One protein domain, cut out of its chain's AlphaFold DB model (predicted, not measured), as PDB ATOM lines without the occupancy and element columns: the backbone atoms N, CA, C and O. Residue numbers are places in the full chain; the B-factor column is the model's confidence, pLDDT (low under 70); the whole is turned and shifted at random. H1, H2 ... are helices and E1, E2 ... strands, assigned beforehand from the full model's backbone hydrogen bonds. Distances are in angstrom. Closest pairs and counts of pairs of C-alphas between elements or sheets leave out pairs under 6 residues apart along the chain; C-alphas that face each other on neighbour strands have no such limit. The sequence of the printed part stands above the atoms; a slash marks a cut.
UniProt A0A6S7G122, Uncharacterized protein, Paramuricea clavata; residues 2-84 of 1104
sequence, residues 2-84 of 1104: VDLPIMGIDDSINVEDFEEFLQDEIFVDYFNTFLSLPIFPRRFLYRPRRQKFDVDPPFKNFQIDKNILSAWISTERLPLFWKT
ATOM      1  N   VAL A   2      -7.469  -6.543 -54.381       23.55
ATOM      2  CA  VAL A   2      -8.308  -6.882 -53.226       23.55
ATOM      3  C   VAL A   2      -9.215  -7.993 -53.718       23.55
ATOM      4  O   VAL A   2      -9.920  -7.799 -54.713       23.55
ATOM      5  N   ASP A   3      -9.168  -9.150 -53.073       25.02
ATOM      6  CA  ASP A   3     -10.056 -10.250 -53.409       25.02
ATOM      7  C   ASP A   3     -11.472  -9.900 -52.947       25.02
ATOM      8  O   ASP A   3     -11.804  -9.969 -51.764       25.02
ATOM      9  N   LEU A   4     -12.308  -9.487 -53.907       30.30
ATOM     10  CA  LEU A   4     -13.763  -9.471 -53.753       30.30
ATOM     11  C   LEU A   4     -14.169 -10.832 -53.172       30.30
ATOM     12  O   LEU A   4     -13.896 -11.825 -53.856       30.30
ATOM     13  N   PRO A   5     -14.768 -10.892 -51.959       31.64
ATOM     14  CA  PRO A   5     -14.848 -12.111 -51.167       31.64
ATOM     15  C   PRO A   5     -15.238 -13.314 -52.010       31.64
ATOM     16  O   PRO A   5     -16.337 -13.375 -52.571       31.64
ATOM     17  N   ILE A   6     -14.286 -14.238 -52.147       35.97
ATOM     18  CA  ILE A   6     -14.437 -15.413 -52.990       35.97
ATOM     19  C   ILE A   6     -15.377 -16.360 -52.248       35.97
ATOM     20  O   ILE A   6     -14.956 -17.319 -51.615       35.97
ATOM     21  N   MET A   7     -16.682 -16.112 -52.392       38.12
ATOM     22  CA  MET A   7     -17.702 -17.153 -52.313       38.12
ATOM     23  C   MET A   7     -17.544 -18.067 -53.536       38.12
ATOM     24  O   MET A   7     -18.403 -18.121 -54.426       38.12
ATOM     25  N   GLY A   8     -16.389 -18.740 -53.568       38.28
ATOM     26  CA  GLY A   8     -16.190 -20.034 -54.188       38.28
ATOM     27  C   GLY A   8     -17.027 -21.001 -53.380       38.28
ATOM     28  O   GLY A   8     -16.564 -21.613 -52.427       38.28
ATOM     29  N   ILE A   9     -18.310 -21.011 -53.714       43.78
ATOM     30  CA  ILE A   9     -19.244 -22.012 -53.244       43.78
ATOM     31  C   ILE A   9     -18.861 -23.271 -54.012       43.78
ATOM     32  O   ILE A   9     -19.287 -23.448 -55.154       43.78
ATOM     33  N   ASP A  10     -18.003 -24.091 -53.406       38.47
ATOM     34  CA  ASP A  10     -17.934 -25.502 -53.759       38.47
ATOM     35  C   ASP A  10     -19.342 -26.096 -53.601       38.47
ATOM     36  O   ASP A  10     -20.102 -25.699 -52.713       38.47
ATOM     37  N   ASP A  11     -19.708 -27.056 -54.455       42.06
ATOM     38  CA  ASP A  11     -21.059 -27.640 -54.482       42.06
ATOM     39  C   ASP A  11     -21.439 -28.398 -53.176       42.06
ATOM     40  O   ASP A  11     -22.560 -28.894 -53.050       42.06
ATOM     41  N   SER A  12     -20.541 -28.459 -52.182       44.25
ATOM     42  CA  SER A  12     -20.738 -29.026 -50.842       44.25
ATOM     43  C   SER A  12     -20.590 -27.978 -49.724       44.25
ATOM     44  O   SER A  12     -19.579 -27.938 -49.024       44.25
ATOM     45  N   ILE A  13     -21.618 -27.148 -49.529       54.97
ATOM     46  CA  ILE A  13     -21.764 -26.287 -48.339       54.97
ATOM     47  C   ILE A  13     -22.192 -27.130 -47.123       54.97
ATOM     48  O   ILE A  13     -23.091 -27.967 -47.243       54.97
ATOM     49  N   ASN A  14     -21.585 -26.908 -45.950       56.34
ATOM     50  CA  ASN A  14     -21.973 -27.613 -44.726       56.34
ATOM     51  C   ASN A  14     -23.241 -27.014 -44.100       56.34
ATOM     52  O   ASN A  14     -23.625 -25.867 -44.339       56.34
ATOM     53  N   VAL A  15     -23.890 -27.797 -43.233       58.50
ATOM     54  CA  VAL A  15     -25.113 -27.372 -42.527       58.50
ATOM     55  C   VAL A  15     -24.846 -26.177 -41.598       58.50
ATOM     56  O   VAL A  15     -25.731 -25.345 -41.415       58.50
ATOM     57  N   GLU A  16     -23.635 -26.066 -41.044       57.81
ATOM     58  CA  GLU A  16     -23.229 -24.958 -40.166       57.81
ATOM     59  C   GLU A  16     -23.089 -23.642 -40.949       57.81
ATOM     60  O   GLU A  16     -23.715 -22.648 -40.579       57.81
ATOM     61  N   ASP A  17     -22.399 -23.665 -42.095       69.25
ATOM     62  CA  ASP A  17     -22.304 -22.534 -43.032       69.25
ATOM     63  C   ASP A  17     -23.705 -22.057 -43.477       69.25
ATOM     64  O   ASP A  17     -23.990 -20.860 -43.574       69.25
ATOM     65  N   PHE A  18     -24.630 -22.995 -43.719       79.69
ATOM     66  CA  PHE A  18     -26.015 -22.673 -44.075       79.69
ATOM     67  C   PHE A  18     -26.797 -22.026 -42.917       79.69
ATOM     68  O   PHE A  18     -27.588 -21.110 -43.158       79.69
ATOM     69  N   GLU A  19     -26.562 -22.427 -41.663       78.81
ATOM     70  CA  GLU A  19     -27.132 -21.735 -40.498       78.81
ATOM     71  C   GLU A  19     -26.559 -20.312 -40.329       78.81
ATOM     72  O   GLU A  19     -27.263 -19.450 -39.798       78.81
ATOM     73  N   GLU A  20     -25.344 -20.014 -40.815       80.19
ATOM     74  CA  GLU A  20     -24.821 -18.639 -40.889       80.19
ATOM     75  C   GLU A  20     -25.564 -17.800 -41.941       80.19
ATOM     76  O   GLU A  20     -26.081 -16.729 -41.612       80.19
ATOM     77  N   PHE A  21     -25.733 -18.300 -43.174       81.00
ATOM     78  CA  PHE A  21     -26.522 -17.596 -44.201       81.00
ATOM     79  C   PHE A  21     -27.959 -17.292 -43.734       81.00
ATOM     80  O   PHE A  21     -28.494 -16.219 -44.013       81.00
ATOM     81  N   LEU A  22     -28.574 -18.193 -42.960       84.44
ATOM     82  CA  LEU A  22     -29.910 -18.007 -42.380       84.44
ATOM     83  C   LEU A  22     -29.981 -16.977 -41.230       84.44
ATOM     84  O   LEU A  22     -31.083 -16.684 -40.753       84.44
ATOM     85  N   GLN A  23     -28.862 -16.407 -40.773       82.81
ATOM     86  CA  GLN A  23     -28.860 -15.272 -39.837       82.81
ATOM     87  C   GLN A  23     -29.023 -13.920 -40.546       82.81
ATOM     88  O   GLN A  23     -29.457 -12.951 -39.921       82.81
ATOM     89  N   ASP A  24     -28.722 -13.839 -41.845       84.38
ATOM     90  CA  ASP A  24     -28.814 -12.596 -42.604       84.38
ATOM     91  C   ASP A  24     -30.237 -12.312 -43.108       84.38
ATOM     92  O   ASP A  24     -30.775 -13.015 -43.965       84.38
ATOM     93  N   GLU A  25     -30.833 -11.215 -42.631       85.12
ATOM     94  CA  GLU A  25     -32.187 -10.807 -43.033       85.12
ATOM     95  C   GLU A  25     -32.312 -10.540 -44.548       85.12
ATOM     96  O   GLU A  25     -33.388 -10.751 -45.106       85.12
ATOM     97  N   ILE A  26     -31.224 -10.137 -45.226       86.56
ATOM     98  CA  ILE A  26     -31.226  -9.879 -46.678       86.56
ATOM     99  C   ILE A  26     -31.255 -11.201 -47.458       86.56
ATOM    100  O   ILE A  26     -32.123 -11.389 -48.308       86.56
ATOM    101  N   PHE A  27     -30.351 -12.140 -47.157       88.88
ATOM    102  CA  PHE A  27     -30.345 -13.483 -47.745       88.88
ATOM    103  C   PHE A  27     -31.706 -14.161 -47.577       88.88
ATOM    104  O   PHE A  27     -32.261 -14.680 -48.544       88.88
ATOM    105  N   VAL A  28     -32.283 -14.093 -46.374       87.75
ATOM    106  CA  VAL A  28     -33.572 -14.722 -46.064       87.75
ATOM    107  C   VAL A  28     -34.733 -14.134 -46.880       87.75
ATOM    108  O   VAL A  28     -35.612 -14.896 -47.273       87.75
ATOM    109  N   ASP A  29     -34.753 -12.835 -47.194       87.69
ATOM    110  CA  ASP A  29     -35.800 -12.213 -48.031       87.69
ATOM    111  C   ASP A  29     -35.799 -12.772 -49.472       87.69
ATOM    112  O   ASP A  29     -36.825 -13.208 -50.010       87.69
ATOM    113  N   TYR A  30     -34.610 -12.856 -50.075       88.50
ATOM    114  CA  TYR A  30     -34.425 -13.410 -51.419       88.50
ATOM    115  C   TYR A  30     -34.614 -14.936 -51.450       88.50
ATOM    116  O   TYR A  30     -35.261 -15.459 -52.362       88.50
ATOM    117  N   PHE A  31     -34.101 -15.656 -50.449       90.06
ATOM    118  CA  PHE A  31     -34.189 -17.115 -50.375       90.06
ATOM    119  C   PHE A  31     -35.612 -17.595 -50.056       90.06
ATOM    120  O   PHE A  31     -36.078 -18.547 -50.676       90.06
ATOM    121  N   ASN A  32     -36.362 -16.899 -49.193       90.88
ATOM    122  CA  ASN A  32     -37.794 -17.165 -48.997       90.88
ATOM    123  C   ASN A  32     -38.610 -16.881 -50.263       90.88
ATOM    124  O   ASN A  32     -39.521 -17.643 -50.585       90.88
ATOM    125  N   THR A  33     -38.280 -15.817 -51.007       88.31
ATOM    126  CA  THR A  33     -38.922 -15.553 -52.304       88.31
ATOM    127  C   THR A  33     -38.699 -16.723 -53.263       88.31
ATOM    128  O   THR A  33     -39.663 -17.249 -53.820       88.31
ATOM    129  N   PHE A  34     -37.459 -17.196 -53.385       90.31
ATOM    130  CA  PHE A  34     -37.108 -18.378 -54.174       90.31
ATOM    131  C   PHE A  34     -37.841 -19.656 -53.708       90.31
ATOM    132  O   PHE A  34     -38.477 -20.326 -54.518       90.31
ATOM    133  N   LEU A  35     -37.843 -19.961 -52.405       88.31
ATOM    134  CA  LEU A  35     -38.523 -21.130 -51.821       88.31
ATOM    135  C   LEU A  35     -40.061 -21.095 -51.938       88.31
ATOM    136  O   LEU A  35     -40.718 -22.110 -51.692       88.31
ATOM    137  N   SER A  36     -40.639 -19.947 -52.307       86.19
ATOM    138  CA  SER A  36     -42.076 -19.775 -52.553       86.19
ATOM    139  C   SER A  36     -42.495 -19.929 -54.024       86.19
ATOM    140  O   SER A  36     -43.693 -19.898 -54.313       86.19
ATOM    141  N   LEU A  37     -41.542 -20.106 -54.954       85.81
ATOM    142  CA  LEU A  37     -41.827 -20.227 -56.389       85.81
ATOM    143  C   LEU A  37     -42.757 -21.423 -56.692       85.81
ATOM    144  O   LEU A  37     -42.604 -22.494 -56.097       85.81
ATOM    145  N   PRO A  38     -43.711 -21.285 -57.637       82.75
ATOM    146  CA  PRO A  38     -44.764 -22.280 -57.853       82.75
ATOM    147  C   PRO A  38     -44.261 -23.624 -58.393       82.75
ATOM    148  O   PRO A  38     -44.960 -24.612 -58.216       82.75
ATOM    149  N   ILE A  39     -43.055 -23.678 -58.973       83.31
ATOM    150  CA  ILE A  39     -42.414 -24.917 -59.443       83.31
ATOM    151  C   ILE A  39     -42.086 -25.911 -58.316       83.31
ATOM    152  O   ILE A  39     -41.926 -27.097 -58.589       83.31
ATOM    153  N   PHE A  40     -41.994 -25.464 -57.057       85.88
ATOM    154  CA  PHE A  40     -41.723 -26.355 -55.929       85.88
ATOM    155  C   PHE A  40     -43.021 -26.988 -55.384       85.88
ATOM    156  O   PHE A  40     -43.884 -26.258 -54.890       85.88
ATOM    157  N   PRO A  41     -43.155 -28.337 -55.382       79.50
ATOM    158  CA  PRO A  41     -44.348 -29.052 -54.891       79.50
ATOM    159  C   PRO A  41     -44.692 -28.819 -53.416       79.50
ATOM    160  O   PRO A  41     -45.810 -29.092 -52.978       79.50
ATOM    161  N   ARG A  42     -43.706 -28.365 -52.640       81.50
ATOM    162  CA  ARG A  42     -43.835 -27.882 -51.269       81.50
ATOM    163  C   ARG A  42     -43.040 -26.593 -51.156       81.50
ATOM    164  O   ARG A  42     -41.872 -26.552 -51.546       81.50
ATOM    165  N   ARG A  43     -43.677 -25.563 -50.612       85.69
ATOM    166  CA  ARG A  43     -43.098 -24.236 -50.409       85.69
ATOM    167  C   ARG A  43     -42.602 -24.121 -48.977       85.69
ATOM    168  O   ARG A  43     -43.223 -24.644 -48.047       85.69
ATOM    169  N   PHE A  44     -41.487 -23.426 -48.802       86.56
ATOM    170  CA  PHE A  44     -40.833 -23.261 -47.507       86.56
ATOM    171  C   PHE A  44     -40.702 -21.778 -47.163       86.56
ATOM    172  O   PHE A  44     -40.421 -20.955 -48.031       86.56
ATOM    173  N   LEU A  45     -40.896 -21.439 -45.888       87.25
ATOM    174  CA  LEU A  45     -40.736 -20.077 -45.378       87.25
ATOM    175  C   LEU A  45     -39.930 -20.106 -44.084       87.25
ATOM    176  O   LEU A  45     -40.437 -20.487 -43.026       87.25
ATOM    177  N   TYR A  46     -38.674 -19.678 -44.151       86.88
ATOM    178  CA  TYR A  46     -37.844 -19.500 -42.972       86.88
ATOM    179  C   TYR A  46     -38.261 -18.247 -42.198       86.88
ATOM    180  O   TYR A  46     -38.341 -17.149 -42.756       86.88
ATOM    181  N   ARG A  47     -38.489 -18.387 -40.886       84.88
ATOM    182  CA  ARG A  47     -38.698 -17.252 -39.976       84.88
ATOM    183  C   ARG A  47     -37.485 -17.092 -39.046       84.88
ATOM    184  O   ARG A  47     -37.424 -17.823 -38.052       84.88
ATOM    185  N   PRO A  48     -36.594 -16.099 -39.256       81.06
ATOM    186  CA  PRO A  48     -35.405 -15.889 -38.417       81.06
ATOM    187  C   PRO A  48     -35.721 -15.823 -36.918       81.06
ATOM    188  O   PRO A  48     -35.129 -16.542 -36.119       81.06
ATOM    189  N   ARG A  49     -36.773 -15.081 -36.537       78.12
ATOM    190  CA  ARG A  49     -37.241 -14.946 -35.139       78.12
ATOM    191  C   ARG A  49     -37.725 -16.248 -34.477       78.12
ATOM    192  O   ARG A  49     -38.031 -16.233 -33.288       78.12
ATOM    193  N   ARG A  50     -37.869 -17.346 -35.228       78.75
ATOM    194  CA  ARG A  50     -38.222 -18.683 -34.713       78.75
ATOM    195  C   ARG A  50     -37.159 -19.744 -35.029       78.75
ATOM    196  O   ARG A  50     -37.359 -20.879 -34.614       78.75
ATOM    197  N   GLN A  51     -36.107 -19.394 -35.782       81.12
ATOM    198  CA  GLN A  51     -35.112 -20.312 -36.360       81.12
ATOM    199  C   GLN A  51     -35.731 -21.598 -36.939       81.12
ATOM    200  O   GLN A  51     -35.284 -22.713 -36.671       81.12
ATOM    201  N   LYS A  52     -36.828 -21.443 -37.691       81.75
ATOM    202  CA  LYS A  52     -37.617 -22.562 -38.212       81.75
ATOM    203  C   LYS A  52     -38.188 -22.244 -39.595       81.75
ATOM    204  O   LYS A  52     -38.669 -21.134 -39.826       81.75
ATOM    205  N   PHE A  53     -38.189 -23.258 -40.459       84.06
ATOM    206  CA  PHE A  53     -38.993 -23.312 -41.678       84.06
ATOM    207  C   PHE A  53     -40.441 -23.713 -41.360       84.06
ATOM    208  O   PHE A  53     -40.692 -24.779 -40.786       84.06
ATOM    209  N   ASP A  54     -41.395 -22.874 -41.754       81.44
ATOM    210  CA  ASP A  54     -42.773 -23.309 -41.979       81.44
ATOM    211  C   ASP A  54     -42.875 -23.946 -43.378       81.44
ATOM    212  O   ASP A  54     -42.077 -23.632 -44.266       81.44
ATOM    213  N   VAL A  55     -43.839 -24.852 -43.565       81.75
ATOM    214  CA  VAL A  55     -43.998 -25.645 -44.795       81.75
ATOM    215  C   VAL A  55     -45.447 -25.616 -45.256       81.75
ATOM    216  O   VAL A  55     -46.347 -25.865 -44.452       81.75
ATOM    217  N   ASP A  56     -45.646 -25.360 -46.546       73.69
ATOM    218  CA  ASP A  56     -46.947 -25.321 -47.208       73.69
ATOM    219  C   ASP A  56     -46.975 -26.299 -48.409       73.69
ATOM    220  O   ASP A  56     -46.095 -26.219 -49.272       73.69
ATOM    221  N   PRO A  57     -47.928 -27.252 -48.482       71.50
ATOM    222  CA  PRO A  57     -48.879 -27.621 -47.433       71.50
ATOM    223  C   PRO A  57     -48.191 -28.317 -46.236       71.50
ATOM    224  O   PRO A  57     -47.177 -29.013 -46.410       71.50
ATOM    225  N   PRO A  58     -48.747 -28.190 -45.015       69.81
ATOM    226  CA  PRO A  58     -48.177 -28.792 -43.815       69.81
ATOM    227  C   PRO A  58     -48.189 -30.326 -43.871       69.81
ATOM    228  O   PRO A  58     -49.040 -30.959 -44.501       69.81
ATOM    229  N   PHE A  59     -47.239 -30.952 -43.176       68.00
ATOM    230  CA  PHE A  59     -47.186 -32.406 -43.054       68.00
ATOM    231  C   PHE A  59     -48.317 -32.916 -42.159       68.00
ATOM    232  O   PHE A  59     -48.351 -32.626 -40.963       68.00
ATOM    233  N   LYS A  60     -49.209 -33.734 -42.725       57.75
ATOM    234  CA  LYS A  60     -50.133 -34.549 -41.933       57.75
ATOM    235  C   LYS A  60     -49.311 -35.529 -41.082       57.75
ATOM    236  O   LYS A  60     -48.434 -36.204 -41.610       57.75
ATOM    237  N   ASN A  61     -49.609 -35.588 -39.788       45.59
ATOM    238  CA  ASN A  61     -49.162 -36.597 -38.816       45.59
ATOM    239  C   ASN A  61     -47.653 -36.677 -38.467       45.59
ATOM    240  O   ASN A  61     -47.296 -37.516 -37.647       45.59
ATOM    241  N   PHE A  62     -46.771 -35.807 -38.986       55.19
ATOM    242  CA  PHE A  62     -45.324 -35.870 -38.691       55.19
ATOM    243  C   PHE A  62     -44.719 -34.537 -38.226       55.19
ATOM    244  O   PHE A  62     -44.755 -33.534 -38.940       55.19
ATOM    245  N   GLN A  63     -44.075 -34.547 -37.052       58.16
ATOM    246  CA  GLN A  63     -43.224 -33.450 -36.580       58.16
ATOM    247  C   GLN A  63     -41.777 -33.680 -37.040       58.16
ATOM    248  O   GLN A  63     -41.020 -34.416 -36.413       58.16
ATOM    249  N   ILE A  64     -41.397 -33.039 -38.145       66.06
ATOM    250  CA  ILE A  64     -40.046 -33.142 -38.713       66.06
ATOM    251  C   ILE A  64     -39.036 -32.349 -37.871       66.06
ATOM    252  O   ILE A  64     -39.325 -31.252 -37.386       66.06
ATOM    253  N   ASP A  65     -37.844 -32.921 -37.720       71.94
ATOM    254  CA  ASP A  65     -36.698 -32.323 -37.037       71.94
ATOM    255  C   ASP A  65     -36.161 -31.099 -37.805       71.94
ATOM    256  O   ASP A  65     -36.014 -31.151 -39.031       71.94
ATOM    257  N   LYS A  66     -35.827 -30.010 -37.092       75.69
ATOM    258  CA  LYS A  66     -35.277 -28.778 -37.690       75.69
ATOM    259  C   LYS A  66     -34.040 -29.108 -38.527       75.69
ATOM    260  O   LYS A  66     -33.935 -28.644 -39.658       75.69
ATOM    261  N   ASN A  67     -33.135 -29.917 -37.980       76.56
ATOM    262  CA  ASN A  67     -31.806 -30.106 -38.553       76.56
ATOM    263  C   ASN A  67     -31.863 -30.949 -39.835       76.56
ATOM    264  O   ASN A  67     -31.196 -30.622 -40.811       76.56
ATOM    265  N   ILE A  68     -32.729 -31.972 -39.870       79.06
ATOM    266  CA  ILE A  68     -32.972 -32.798 -41.067       79.06
ATOM    267  C   ILE A  68     -33.570 -31.942 -42.190       79.06
ATOM    268  O   ILE A  68     -33.133 -32.034 -43.335       79.06
ATOM    269  N   LEU A  69     -34.548 -31.089 -41.866       82.19
ATOM    270  CA  LEU A  69     -35.172 -30.214 -42.857       82.19
ATOM    271  C   LEU A  69     -34.205 -29.129 -43.360       82.19
ATOM    272  O   LEU A  69     -34.187 -28.852 -44.554       82.19
ATOM    273  N   SER A  70     -33.382 -28.556 -42.474       81.44
ATOM    274  CA  SER A  70     -32.345 -27.586 -42.850       81.44
ATOM    275  C   SER A  70     -31.329 -28.218 -43.808       81.44
ATOM    276  O   SER A  70     -31.117 -27.696 -44.899       81.44
ATOM    277  N   ALA A  71     -30.805 -29.402 -43.460       80.81
ATOM    278  CA  ALA A  71     -29.856 -30.148 -44.283       80.81
ATOM    279  C   ALA A  71     -30.422 -30.495 -45.675       80.81
ATOM    280  O   ALA A  71     -29.744 -30.295 -46.683       80.81
ATOM    281  N   TRP A  72     -31.681 -30.941 -45.750       85.44
ATOM    282  CA  TRP A  72     -32.344 -31.233 -47.028       85.44
ATOM    283  C   TRP A  72     -32.536 -29.979 -47.894       85.44
ATOM    284  O   TRP A  72     -32.345 -30.019 -49.107       85.44
ATOM    285  N   ILE A  73     -32.867 -28.834 -47.286       87.00
ATOM    286  CA  ILE A  73     -32.975 -27.556 -48.004       87.00
ATOM    287  C   ILE A  73     -31.590 -27.091 -48.500       87.00
ATOM    288  O   ILE A  73     -31.495 -26.605 -49.633       87.00
ATOM    289  N   SER A  74     -30.514 -27.288 -47.727       84.31
ATOM    290  CA  SER A  74     -29.148 -26.991 -48.189       84.31
ATOM    291  C   SER A  74     -28.664 -27.905 -49.318       84.31
ATOM    292  O   SER A  74     -27.927 -27.427 -50.170       84.31
ATOM    293  N   THR A  75     -29.096 -29.171 -49.392       83.81
ATOM    294  CA  THR A  75     -28.704 -30.071 -50.494       83.81
ATOM    295  C   THR A  75     -29.573 -29.912 -51.745       83.81
ATOM    296  O   THR A  75     -29.046 -29.882 -52.849       83.81
ATOM    297  N   GLU A  76     -30.896 -29.783 -51.603       84.81
ATOM    298  CA  GLU A  76     -31.841 -29.887 -52.735       84.81
ATOM    299  C   GLU A  76     -32.358 -28.539 -53.260       84.81
ATOM    300  O   GLU A  76     -32.922 -28.470 -54.353       84.81
ATOM    301  N   ARG A  77     -32.233 -27.450 -52.487       87.75
ATOM    302  CA  ARG A  77     -32.783 -26.130 -52.859       87.75
ATOM    303  C   ARG A  77     -31.721 -25.050 -52.983       87.75
ATOM    304  O   ARG A  77     -31.790 -24.234 -53.901       87.75
ATOM    305  N   LEU A  78     -30.719 -25.051 -52.112       85.50
ATOM    306  CA  LEU A  78     -29.652 -24.053 -52.145       85.50
ATOM    307  C   LEU A  78     -28.801 -24.099 -53.443       85.50
ATOM    308  O   LEU A  78     -28.583 -23.029 -54.017       85.50
ATOM    309  N   PRO A  79     -28.450 -25.272 -54.023       85.19
ATOM    310  CA  PRO A  79     -27.695 -25.324 -55.280       85.19
ATOM    311  C   PRO A  79     -28.493 -24.894 -56.513       85.19
ATOM    312  O   PRO A  79     -27.912 -24.603 -57.560       85.19
ATOM    313  N   LEU A  80     -29.823 -24.849 -56.417       85.06
ATOM    314  CA  LEU A  80     -30.689 -24.245 -57.428       85.06
ATOM    315  C   LEU A  80     -30.716 -22.717 -57.274       85.06
ATOM    316  O   LEU A  80     -30.605 -22.008 -58.273       85.06
ATOM    317  N   PHE A  81     -30.760 -22.202 -56.037       86.69
ATOM    318  CA  PHE A  81     -30.781 -20.762 -55.755       86.69
ATOM    319  C   PHE A  81     -29.582 -20.014 -56.361       86.69
ATOM    320  O   PHE A  81     -29.787 -18.985 -57.006       86.69
ATOM    321  N   TRP A  82     -28.353 -20.540 -56.256       83.56
ATOM    322  CA  TRP A  82     -27.155 -19.892 -56.830       83.56
ATOM    323  C   TRP A  82     -27.211 -19.714 -58.358       83.56
ATOM    324  O   TRP A  82     -26.529 -18.847 -58.906       83.56
ATOM    325  N   LYS A  83     -28.042 -20.517 -59.039       82.31
ATOM    326  CA  LYS A  83     -28.259 -20.490 -60.493       82.31
ATOM    327  C   LYS A  83     -29.330 -19.473 -60.919       82.31
ATOM    328  O   LYS A  83     -29.582 -19.317 -62.112       82.31
ATOM    329  N   THR A  84     -29.967 -18.786 -59.964       85.88
ATOM    330  CA  THR A  84     -31.052 -17.823 -60.211       85.88
ATOM    331  C   THR A  84     -30.564 -16.385 -60.367       85.88
ATOM    332  O   THR A  84     -29.583 -15.955 -59.758       85.88
TER     333      THR A  84
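Overview. This is residues 2 to 84 of the 1104 residues of an uncharacterized protein of Paramuricea clavata (UniProt A0A6S7G122). A small hairpin of two strands, E1 and E2, has helix H2 packed on E1 and helix H3 on E2; H1 bridges from H3 towards H2, and short H4 follows H3. From this body residues 2 to 8 stick out as a thin arm that adds to the length. The 83 printed residues hold four named helices and two named strands in the order H1 H2 E1 E2 H3 H4, a mixed class, with an antiparallel sheet E1 - E2. The whole is compact, with a radius of gyration of the C-alphas of 13.4 A, and spans 52 by 25 by 23 A.

Along the chain. Pass residues 2 to 14, which have no named element, and find C-alpha 15 at (-25.113, -27.372, -42.527), where H1, residues 15 to 21, begins and runs 10.0 A. Next come H2, residues 25 to 35, 15.0 A, and E1, residues 43 to 47, 13.3 A. E2, residues 52 to 56, also spans 13.3 A. H3, residues 66 to 76, runs 15.5 A; H4, residues 78 to 81, 5.0 A, ends at C-alpha 81, (-30.781, -20.762, -55.755).

Arrangement. Look first at the hairpin E1 and E2, antiparallel at 152 degrees: N 43 and O 56 are within hydrogen-bond range at 2.8 A, N 54 and O 45 at 2.9 A. The closest C-alphas of H2 and E1, Leu 35 and Phe 44, are 5.3 A apart; those of H3 and E2, Lys 66 and Lys 52, 6.7 A. H1 and H3 touch, about perpendicular at 83 degrees, closest at C-alphas 15 and 71, 5.8 A. H1 and H2 are close but not clearly touching, with C-alphas 21 and 27 closest at 6.6 A. H2 and H4 are likewise close but not clearly touching, C-alphas 34 and 81 being closest at 6.9 A. H2 and H3 are apart. In H1, H2 and H3 every O i to N i+4 pair is within hydrogen-bond range; H4 is too short for one.

Size, cuts and confidence. The farthest C-alphas, Val 2 and Asn 61, are 52.5 A apart. The printed part has no cut, and no link between named elements is long. In this model pLDDT is under 70 at residues 2 to 17 and 58 to 64.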